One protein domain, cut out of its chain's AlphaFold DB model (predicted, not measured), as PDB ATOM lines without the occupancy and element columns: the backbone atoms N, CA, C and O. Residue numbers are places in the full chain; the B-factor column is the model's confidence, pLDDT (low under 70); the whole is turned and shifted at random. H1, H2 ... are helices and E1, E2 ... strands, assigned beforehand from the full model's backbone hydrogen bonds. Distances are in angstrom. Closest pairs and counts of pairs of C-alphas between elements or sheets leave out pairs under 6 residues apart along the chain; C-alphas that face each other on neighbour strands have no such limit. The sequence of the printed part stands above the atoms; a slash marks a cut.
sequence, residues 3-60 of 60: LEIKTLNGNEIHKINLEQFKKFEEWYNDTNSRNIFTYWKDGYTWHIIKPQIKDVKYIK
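Overview. This is residues 3 to 60 of the 60 residues of an uncharacterized protein of Clostridium tetanomorphum DSM 665 (UniProt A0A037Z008). What is the main picture? A three-strand sheet, E2 - E1 - E5, and a separate two-strand hairpin, E3 and E4, make two walls, and the one helix, H1, packs beside E3. What is it made of? The printed part has 58 residues, with one named helix and five named strands in the order E1 E2 H1 E3 E4 E5; both sheets are antiparallel, and the class is mixed, helices and strands. How large is it? It is compact, with a radius of gyration of the C-alphas of 10.8 A and spans of 27 by 25 by 24 A.

Arrangement. How is the larger sheet paired? E1, residues 3 to 7, is the inner strand, antiparallel to E5, residues 53 to 59, at 163 degrees, with N 4 and O 57 2.9 A apart. E1 also forms a hairpin with E2, residues 11 to 15, at 156 degrees, with N 5 and O 12 2.8 A apart. What of the other strands? E3, residues 35 to 41, and E4, residues 44 to 49, form a hairpin at 165 degrees, with N 39 and O 46 3.1 A apart; E1 and E3 are apart, and E4 and E5 meet only through their link. Where is the helix? In H1, residues 18 to 29, every O i to N i+4 pair is within hydrogen-bond range. The closest C-alphas of H1 and E3 are those of Tyr 28 and Ile 36, 5.0 A apart, while H1 only grazes the three-strand sheet with its residues 21 to 28.

Along the chain. Where do the strands begin and end? C-alpha 3 of E1 is at (184.732, 182.782, 128.741), and C-alpha 59 of E5 at (184.578, 187.430, 124.635). How long are the longer elements? E3 measures 17.0 A, H1 and E5 16.7 A each, and E4 15.8 A, from first to last C-alpha.

Size, cuts and confidence. Is it continuous? The printed part has no cut, and its five links are tight. Where is confidence low? Residues 33 to 38, 40 to 42, 44 and 60 are under 70.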
ATOM      1  N   LEU A   3     184.178 182.386 127.462       83.62
ATOM      2  CA  LEU A   3     184.732 182.782 128.741       83.62
ATOM      3  C   LEU A   3     186.199 182.371 128.746       83.62
ATOM      4  O   LEU A   3     186.505 181.183 128.661       83.62
ATOM      5  N   GLU A   4     187.090 183.351 128.777       85.94
ATOM      6  CA  GLU A   4     188.515 183.118 128.970       85.94
ATOM      7  C   GLU A   4     188.821 183.309 130.453       85.94
ATOM      8  O   GLU A   4     188.601 184.385 131.006       85.94
ATOM      9  N   ILE A   5     189.289 182.250 131.100       84.75
ATOM     10  CA  ILE A   5     189.635 182.248 132.514       84.75
ATOM     11  C   ILE A   5     191.133 182.053 132.623       84.75
ATOM     12  O   ILE A   5     191.680 181.049 132.169       84.75
ATOM     13  N   LYS A   6     191.806 183.008 133.260       85.25
ATOM     14  CA  LYS A   6     193.206 182.847 133.633       85.25
ATOM     15  C   LYS A   6     193.265 182.261 135.023       85.25
ATOM     16  O   LYS A   6     192.847 182.909 135.985       85.25
ATOM     17  N   THR A   7     193.799 181.055 135.131       83.25
ATOM     18  CA  THR A   7     194.061 180.413 136.410       83.25
ATOM     19  C   THR A   7     195.538 180.501 136.789       83.25
ATOM     20  O   THR A   7     196.385 180.974 136.029       83.25
ATOM     21  N   LEU A   8     195.877 180.047 137.997       79.25
ATOM     22  CA  LEU A   8     197.267 179.844 138.415       79.25
ATOM     23  C   LEU A   8     198.020 178.855 137.509       79.25
ATOM     24  O   LEU A   8     199.236 178.973 137.390       79.25
ATOM     25  N   ASN A   9     197.303 177.928 136.866       78.00
ATOM     26  CA  ASN A   9     197.878 176.812 136.116       78.00
ATOM     27  C   ASN A   9     197.878 177.032 134.593       78.00
ATOM     28  O   ASN A   9     198.470 176.237 133.868       78.00
ATOM     29  N   GLY A  10     197.228 178.087 134.096       81.12
ATOM     30  CA  GLY A  10     197.170 178.390 132.668       81.12
ATOM     31  C   GLY A  10     195.953 179.224 132.281       81.12
ATOM     32  O   GLY A  10     195.206 179.694 133.134       81.12
ATOM     33  N   ASN A  11     195.753 179.405 130.976       83.88
ATOM     34  CA  ASN A  11     194.559 180.054 130.440       83.88
ATOM     35  C   ASN A  11     193.609 178.995 129.884       83.88
ATOM     36  O   ASN A  11     193.998 178.184 129.044       83.88
ATOM     37  N   GLU A  12     192.356 179.049 130.309       82.81
ATOM     38  CA  GLU A  12     191.298 178.148 129.877       82.81
ATOM     39  C   GLU A  12     190.245 178.932 129.096       82.81
ATOM     40  O   GLU A  12     189.785 179.989 129.527       82.81
ATOM     41  N   ILE A  13     189.861 178.432 127.920       83.88
ATOM     42  CA  ILE A  13     188.835 179.065 127.085       83.88
ATOM     43  C   ILE A  13     187.631 178.138 127.003       83.88
ATOM     44  O   ILE A  13     187.660 177.077 126.372       83.88
ATOM     45  N   HIS A  14     186.526 178.579 127.591       79.94
ATOM     46  CA  HIS A  14     185.278 177.840 127.637       79.94
ATOM     47  C   HIS A  14     184.253 178.476 126.702       79.94
ATOM     48  O   HIS A  14     183.948 179.664 126.781       79.94
ATOM     49  N   LYS A  15     183.689 177.674 125.799       82.81
ATOM     50  CA  LYS A  15     182.478 178.063 125.068       82.81
ATOM     51  C   LYS A  15     181.291 177.784 125.979       82.81
ATOM     52  O   LYS A  15     181.070 176.628 126.325       82.81
ATOM     53  N   ILE A  16     180.554 178.828 126.330       80.31
ATOM     54  CA  ILE A  16     179.379 178.738 127.200       80.31
ATOM     55  C   ILE A  16     178.156 179.357 126.522       80.31
ATOM     56  O   ILE A  16     178.261 180.302 125.721       80.31
ATOM     57  N   ASN A  17     176.989 178.792 126.824       85.06
ATOM     58  CA  ASN A  17     175.691 179.335 126.430       85.06
ATOM     59  C   ASN A  17     175.169 180.348 127.473       85.06
ATOM     60  O   ASN A  17     175.797 180.572 128.506       85.06
ATOM     61  N   LEU A  18     174.032 180.989 127.185       83.62
ATOM     62  CA  LEU A  18     173.474 182.042 128.043       83.62
ATOM     63  C   LEU A  18     173.083 181.529 129.442       83.62
ATOM     64  O   LEU A  18     173.258 182.233 130.428       83.62
ATOM     65  N   GLU A  19     172.560 180.305 129.538       83.44
ATOM     66  CA  GLU A  19     172.152 179.715 130.818       83.44
ATOM     67  C   GLU A  19     173.366 179.392 131.698       83.44
ATOM     68  O   GLU A  19     173.398 179.715 132.883       83.44
ATOM     69  N   GLN A  20     174.400 178.807 131.096       79.25
ATOM     70  CA  GLN A  20     175.690 178.548 131.728       79.25
ATOM     71  C   GLN A  20     176.358 179.841 132.195       79.25
ATOM     72  O   GLN A  20     176.916 179.881 133.286       79.25
ATOM     73  N   PHE A  21     176.261 180.902 131.395       82.06
ATOM     74  CA  PHE A  21     176.778 182.215 131.755       82.06
ATOM     75  C   PHE A  21     176.081 182.802 132.988       82.06
ATOM     76  O   PHE A  21     176.760 183.247 133.905       82.06
ATOM     77  N   LYS A  22     174.746 182.731 133.063       84.44
ATOM     78  CA  LYS A  22     174.005 183.196 134.248       84.44
ATOM     79  C   LYS A  22     174.427 182.454 135.518       84.44
ATOM     80  O   LYS A  22     174.742 183.093 136.514       84.44
ATOM     81  N   LYS A  23     174.525 181.120 135.451       81.25
ATOM     82  CA  LYS A  23     174.991 180.295 136.581       81.25
ATOM     83  C   LYS A  23     176.421 180.652 136.998       81.25
ATOM     84  O   LYS A  23     176.712 180.712 138.188       81.25
ATOM     85  N   PHE A  24     177.300 180.907 136.024       81.69
ATOM     86  CA  PHE A  24     178.657 181.384 136.281       81.69
ATOM     87  C   PHE A  24     178.651 182.718 137.037       81.69
ATOM     88  O   PHE A  24     179.338 182.830 138.046       81.69
ATOM     89  N   GLU A  25     177.877 183.712 136.592       81.12
ATOM     90  CA  GLU A  25     177.820 185.019 137.262       81.12
ATOM     91  C   GLU A  25     177.263 184.924 138.685       81.12
ATOM     92  O   GLU A  25     177.809 185.548 139.594       81.12
ATOM     93  N   GLU A  26     176.220 184.119 138.906       83.19
ATOM     94  CA  GLU A  26     175.670 183.891 140.247       83.19
ATOM     95  C   GLU A  26     176.734 183.315 141.194       83.19
ATOM     96  O   GLU A  26     176.966 183.851 142.277       83.19
ATOM     97  N   TRP A  27     177.455 182.275 140.770       80.06
ATOM     98  CA  TRP A  27     178.477 181.625 141.600       80.06
ATOM     99  C   TRP A  27     179.753 182.465 141.743       80.06
ATOM    100  O   TRP A  27     180.402 182.461 142.793       80.06
ATOM    101  N   TYR A  28     180.121 183.224 140.707       79.06
ATOM    102  CA  TYR A  28     181.241 184.159 140.756       79.06
ATOM    103  C   TYR A  28     180.998 185.267 141.791       79.06
ATOM    104  O   TYR A  28     181.910 185.589 142.556       79.06
ATOM    105  N   ASN A  29     179.769 185.775 141.888       80.44
ATOM    106  CA  ASN A  29     179.393 186.800 142.863       80.44
ATOM    107  C   ASN A  29     179.111 186.247 144.274       80.44
ATOM    108  O   ASN A  29     179.209 186.993 145.244       80.44
ATOM    109  N   ASP A  30     178.820 184.950 144.421       80.88
ATOM    110  CA  ASP A  30     178.578 184.319 145.729       80.88
ATOM    111  C   ASP A  30     179.861 184.241 146.578       80.88
ATOM    112  O   ASP A  30     180.714 183.378 146.380       80.88
ATOM    113  N   THR A  31     180.028 185.126 147.557       70.56
ATOM    114  CA  THR A  31     181.221 185.186 148.419       70.56
ATOM    115  C   THR A  31     181.431 183.969 149.325       70.56
ATOM    116  O   THR A  31     182.552 183.770 149.794       70.56
ATOM    117  N   ASN A  32     180.413 183.132 149.543       76.44
ATOM    118  CA  ASN A  32     180.507 181.922 150.365       76.44
ATOM    119  C   ASN A  32     180.901 180.683 149.548       76.44
ATOM    120  O   ASN A  32     181.416 179.708 150.104       76.44
ATOM    121  N   SER A  33     180.702 180.703 148.229       69.19
ATOM    122  CA  SER A  33     181.078 179.590 147.358       69.19
ATOM    123  C   SER A  33     182.565 179.619 146.993       69.19
ATOM    124  O   SER A  33     183.065 180.553 146.369       69.19
ATOM    125  N   ARG A  34     183.290 178.534 147.298       69.44
ATOM    126  CA  ARG A  34     184.660 178.299 146.791       69.44
ATOM    127  C   ARG A  34     184.699 177.933 145.304       69.44
ATOM    128  O   ARG A  34     185.747 178.076 144.673       69.44
ATOM    129  N   ASN A  35     183.576 177.475 144.755       69.56
ATOM    130  CA  ASN A  35     183.454 177.027 143.374       69.56
ATOM    131  C   ASN A  35     182.782 178.121 142.542       69.56
ATOM    132  O   ASN A  35     181.727 178.629 142.908       69.56
ATOM    133  N   ILE A  36     183.395 178.472 141.419       66.50
ATOM    134  CA  ILE A  36     182.873 179.469 140.480       66.50
ATOM    135  C   ILE A  36     182.043 178.797 139.403       66.50
ATOM    136  O   ILE A  36     181.053 179.352 138.941       66.50
ATOM    137  N   PHE A  37     182.445 177.606 138.964       69.25
ATOM    138  CA  PHE A  37     181.760 176.971 137.856       69.25
ATOM    139  C   PHE A  37     182.017 175.479 137.833       69.25
ATOM    140  O   PHE A  37     183.134 175.021 138.068       69.25
ATOM    141  N   THR A  38     180.981 174.701 137.556       66.19
ATOM    142  CA  THR A  38     181.132 173.283 137.265       66.19
ATOM    143  C   THR A  38     180.273 172.949 136.068       66.19
ATOM    144  O   THR A  38     179.067 173.186 136.088       66.19
ATOM    145  N   TYR A  39     180.886 172.427 135.011       71.81
ATOM    146  CA  TYR A  39     180.141 171.991 133.839       71.81
ATOM    147  C   TYR A  39     180.775 170.753 133.216       71.81
ATOM    148  O   TYR A  39     181.985 170.537 133.280       71.81
ATOM    149  N   TRP A  40     179.919 169.928 132.627       65.56
ATOM    150  CA  TRP A  40     180.322 168.728 131.913       65.56
ATOM    151  C   TRP A  40     180.611 169.069 130.461       65.56
ATOM    152  O   TRP A  40     179.780 169.682 129.784       65.56
ATOM    153  N   LYS A  41     181.779 168.660 129.977       66.44
ATOM    154  CA  LYS A  41     182.154 168.806 128.576       66.44
ATOM    155  C   LYS A  41     183.089 167.682 128.151       66.44
ATOM    156  O   LYS A  41     184.054 167.385 128.846       66.44
ATOM    157  N   ASP A  42     182.785 167.083 127.000       67.12
ATOM    158  CA  ASP A  42     183.590 166.026 126.373       67.12
ATOM    159  C   ASP A  42     183.877 164.835 127.313       67.12
ATOM    160  O   ASP A  42     184.952 164.249 127.285       67.12
ATOM    161  N   GLY A  43     182.916 164.483 128.178       74.44
ATOM    162  CA  GLY A  43     183.059 163.386 129.148       74.44
ATOM    163  C   GLY A  43     183.841 163.739 130.418       74.44
ATOM    164  O   GLY A  43     183.998 162.880 131.281       74.44
ATOM    165  N   TYR A  44     184.279 164.992 130.565       66.06
ATOM    166  CA  TYR A  44     185.005 165.481 131.735       66.06
ATOM    167  C   TYR A  44     184.213 166.551 132.487       66.06
ATOM    168  O   TYR A  44     183.584 167.435 131.894       66.06
ATOM    169  N   THR A  45     184.289 166.493 133.815       73.12
ATOM    170  CA  THR A  45     183.763 167.537 134.695       73.12
ATOM    171  C   THR A  45     184.829 168.600 134.897       73.12
ATOM    172  O   THR A  45     185.872 168.342 135.496       73.12
ATOM    173  N   TRP A  46     184.565 169.807 134.413       71.75
ATOM    174  CA  TRP A  46     185.433 170.955 134.642       71.75
ATOM    175  C   TRP A  46     184.998 171.659 135.915       71.75
ATOM    176  O   TRP A  46     183.849 172.084 136.005       71.75
ATOM    177  N   HIS A  47     185.911 171.795 136.875       74.69
ATOM    178  CA  HIS A  47     185.699 172.544 138.109       74.69
ATOM    179  C   HIS A  47     186.579 173.783 138.109       74.69
ATOM    180  O   HIS A  47     187.800 173.684 138.041       74.69
ATOM    181  N   ILE A  48     185.956 174.947 138.232       73.81
ATOM    182  CA  ILE A  48     186.654 176.222 138.303       73.81
ATOM    183  C   ILE A  48     186.505 176.740 139.726       73.81
ATOM    184  O   ILE A  48     185.385 176.983 140.184       73.81
ATOM    185  N   ILE A  49     187.621 176.888 140.439       77.69
ATOM    186  CA  ILE A  49     187.637 177.286 141.851       77.69
ATOM    187  C   ILE A  49     188.158 178.717 142.032       77.69
ATOM    188  O   ILE A  49     189.175 179.089 141.447       77.69
ATOM    189  N   LYS A  50     187.486 179.512 142.883       73.31
ATOM    190  CA  LYS A  50     187.818 180.925 143.180       73.31
ATOM    191  C   LYS A  50     189.296 181.192 143.420       73.31
ATOM    192  O   LYS A  50     189.844 182.043 142.727       73.31
ATOM    193  N   PRO A  51     189.967 180.476 144.339       74.69
ATOM    194  CA  PRO A  51     191.357 180.774 144.666       74.69
ATOM    195  C   PRO A  51     192.329 180.534 143.505       74.69
ATOM    196  O   PRO A  51     193.465 180.990 143.574       74.69
ATOM    197  N   GLN A  52     191.917 179.817 142.455       78.94
ATOM    198  CA  GLN A  52     192.761 179.601 141.287       78.94
ATOM    199  C   GLN A  52     192.552 180.639 140.193       78.94
ATOM    200  O   GLN A  52     193.438 180.746 139.352       78.94
ATOM    201  N   ILE A  53     191.454 181.400 140.188       79.81
ATOM    202  CA  ILE A  53     191.213 182.418 139.163       79.81
ATOM    203  C   ILE A  53     192.006 183.682 139.483       79.81
ATOM    204  O   ILE A  53     191.882 184.263 140.556       79.81
ATOM    205  N   LYS A  54     192.784 184.136 138.501       82.38
ATOM    206  CA  LYS A  54     193.436 185.449 138.504       82.38
ATOM    207  C   LYS A  54     192.628 186.498 137.759       82.38
ATOM    208  O   LYS A  54     192.626 187.652 138.167       82.38
ATOM    209  N   ASP A  55     192.011 186.109 136.647       83.00
ATOM    210  CA  ASP A  55     191.318 187.032 135.753       83.00
ATOM    211  C   ASP A  55     190.241 186.296 134.951       83.00
ATOM    212  O   ASP A  55     190.398 185.115 134.619       83.00
ATOM    213  N   VAL A  56     189.157 186.998 134.627       82.94
ATOM    214  CA  VAL A  56     188.051 186.477 133.816       82.94
ATOM    215  C   VAL A  56     187.739 187.483 132.724       82.94
ATOM    216  O   VAL A  56     187.417 188.637 133.001       82.94
ATOM    217  N   LYS A  57     187.783 187.031 131.472       85.06
ATOM    218  CA  LYS A  57     187.492 187.856 130.308       85.06
ATOM    219  C   LYS A  57     186.323 187.296 129.510       85.06
ATOM    220  O   LYS A  57     186.303 186.137 129.091       85.06
ATOM    221  N   TYR A  58     185.366 188.176 129.245       82.00
ATOM    222  CA  TYR A  58     184.207 187.888 128.415       82.00
ATOM    223  C   TYR A  58     184.510 188.238 126.960       82.00
ATOM    224  O   TYR A  58     184.811 189.388 126.635       82.00
ATOM    225  N   ILE A  59     184.426 187.246 126.078       78.56
ATOM    226  CA  ILE A  59     184.578 187.430 124.635       78.56
ATOM    227  C   ILE A  59     183.215 187.132 124.006       78.56
ATOM    228  O   ILE A  59     182.742 185.985 124.015       78.56
ATOM    229  N   LYS A  60     182.555 188.199 123.547       64.31
ATOM    230  CA  LYS A  60     181.207 188.150 122.974       64.31
ATOM    231  C   LYS A  60     181.231 187.553 121.573       64.31
ATOM    232  O   LYS A  60     182.130 187.935 120.795       64.31
TER     233      LYS A  60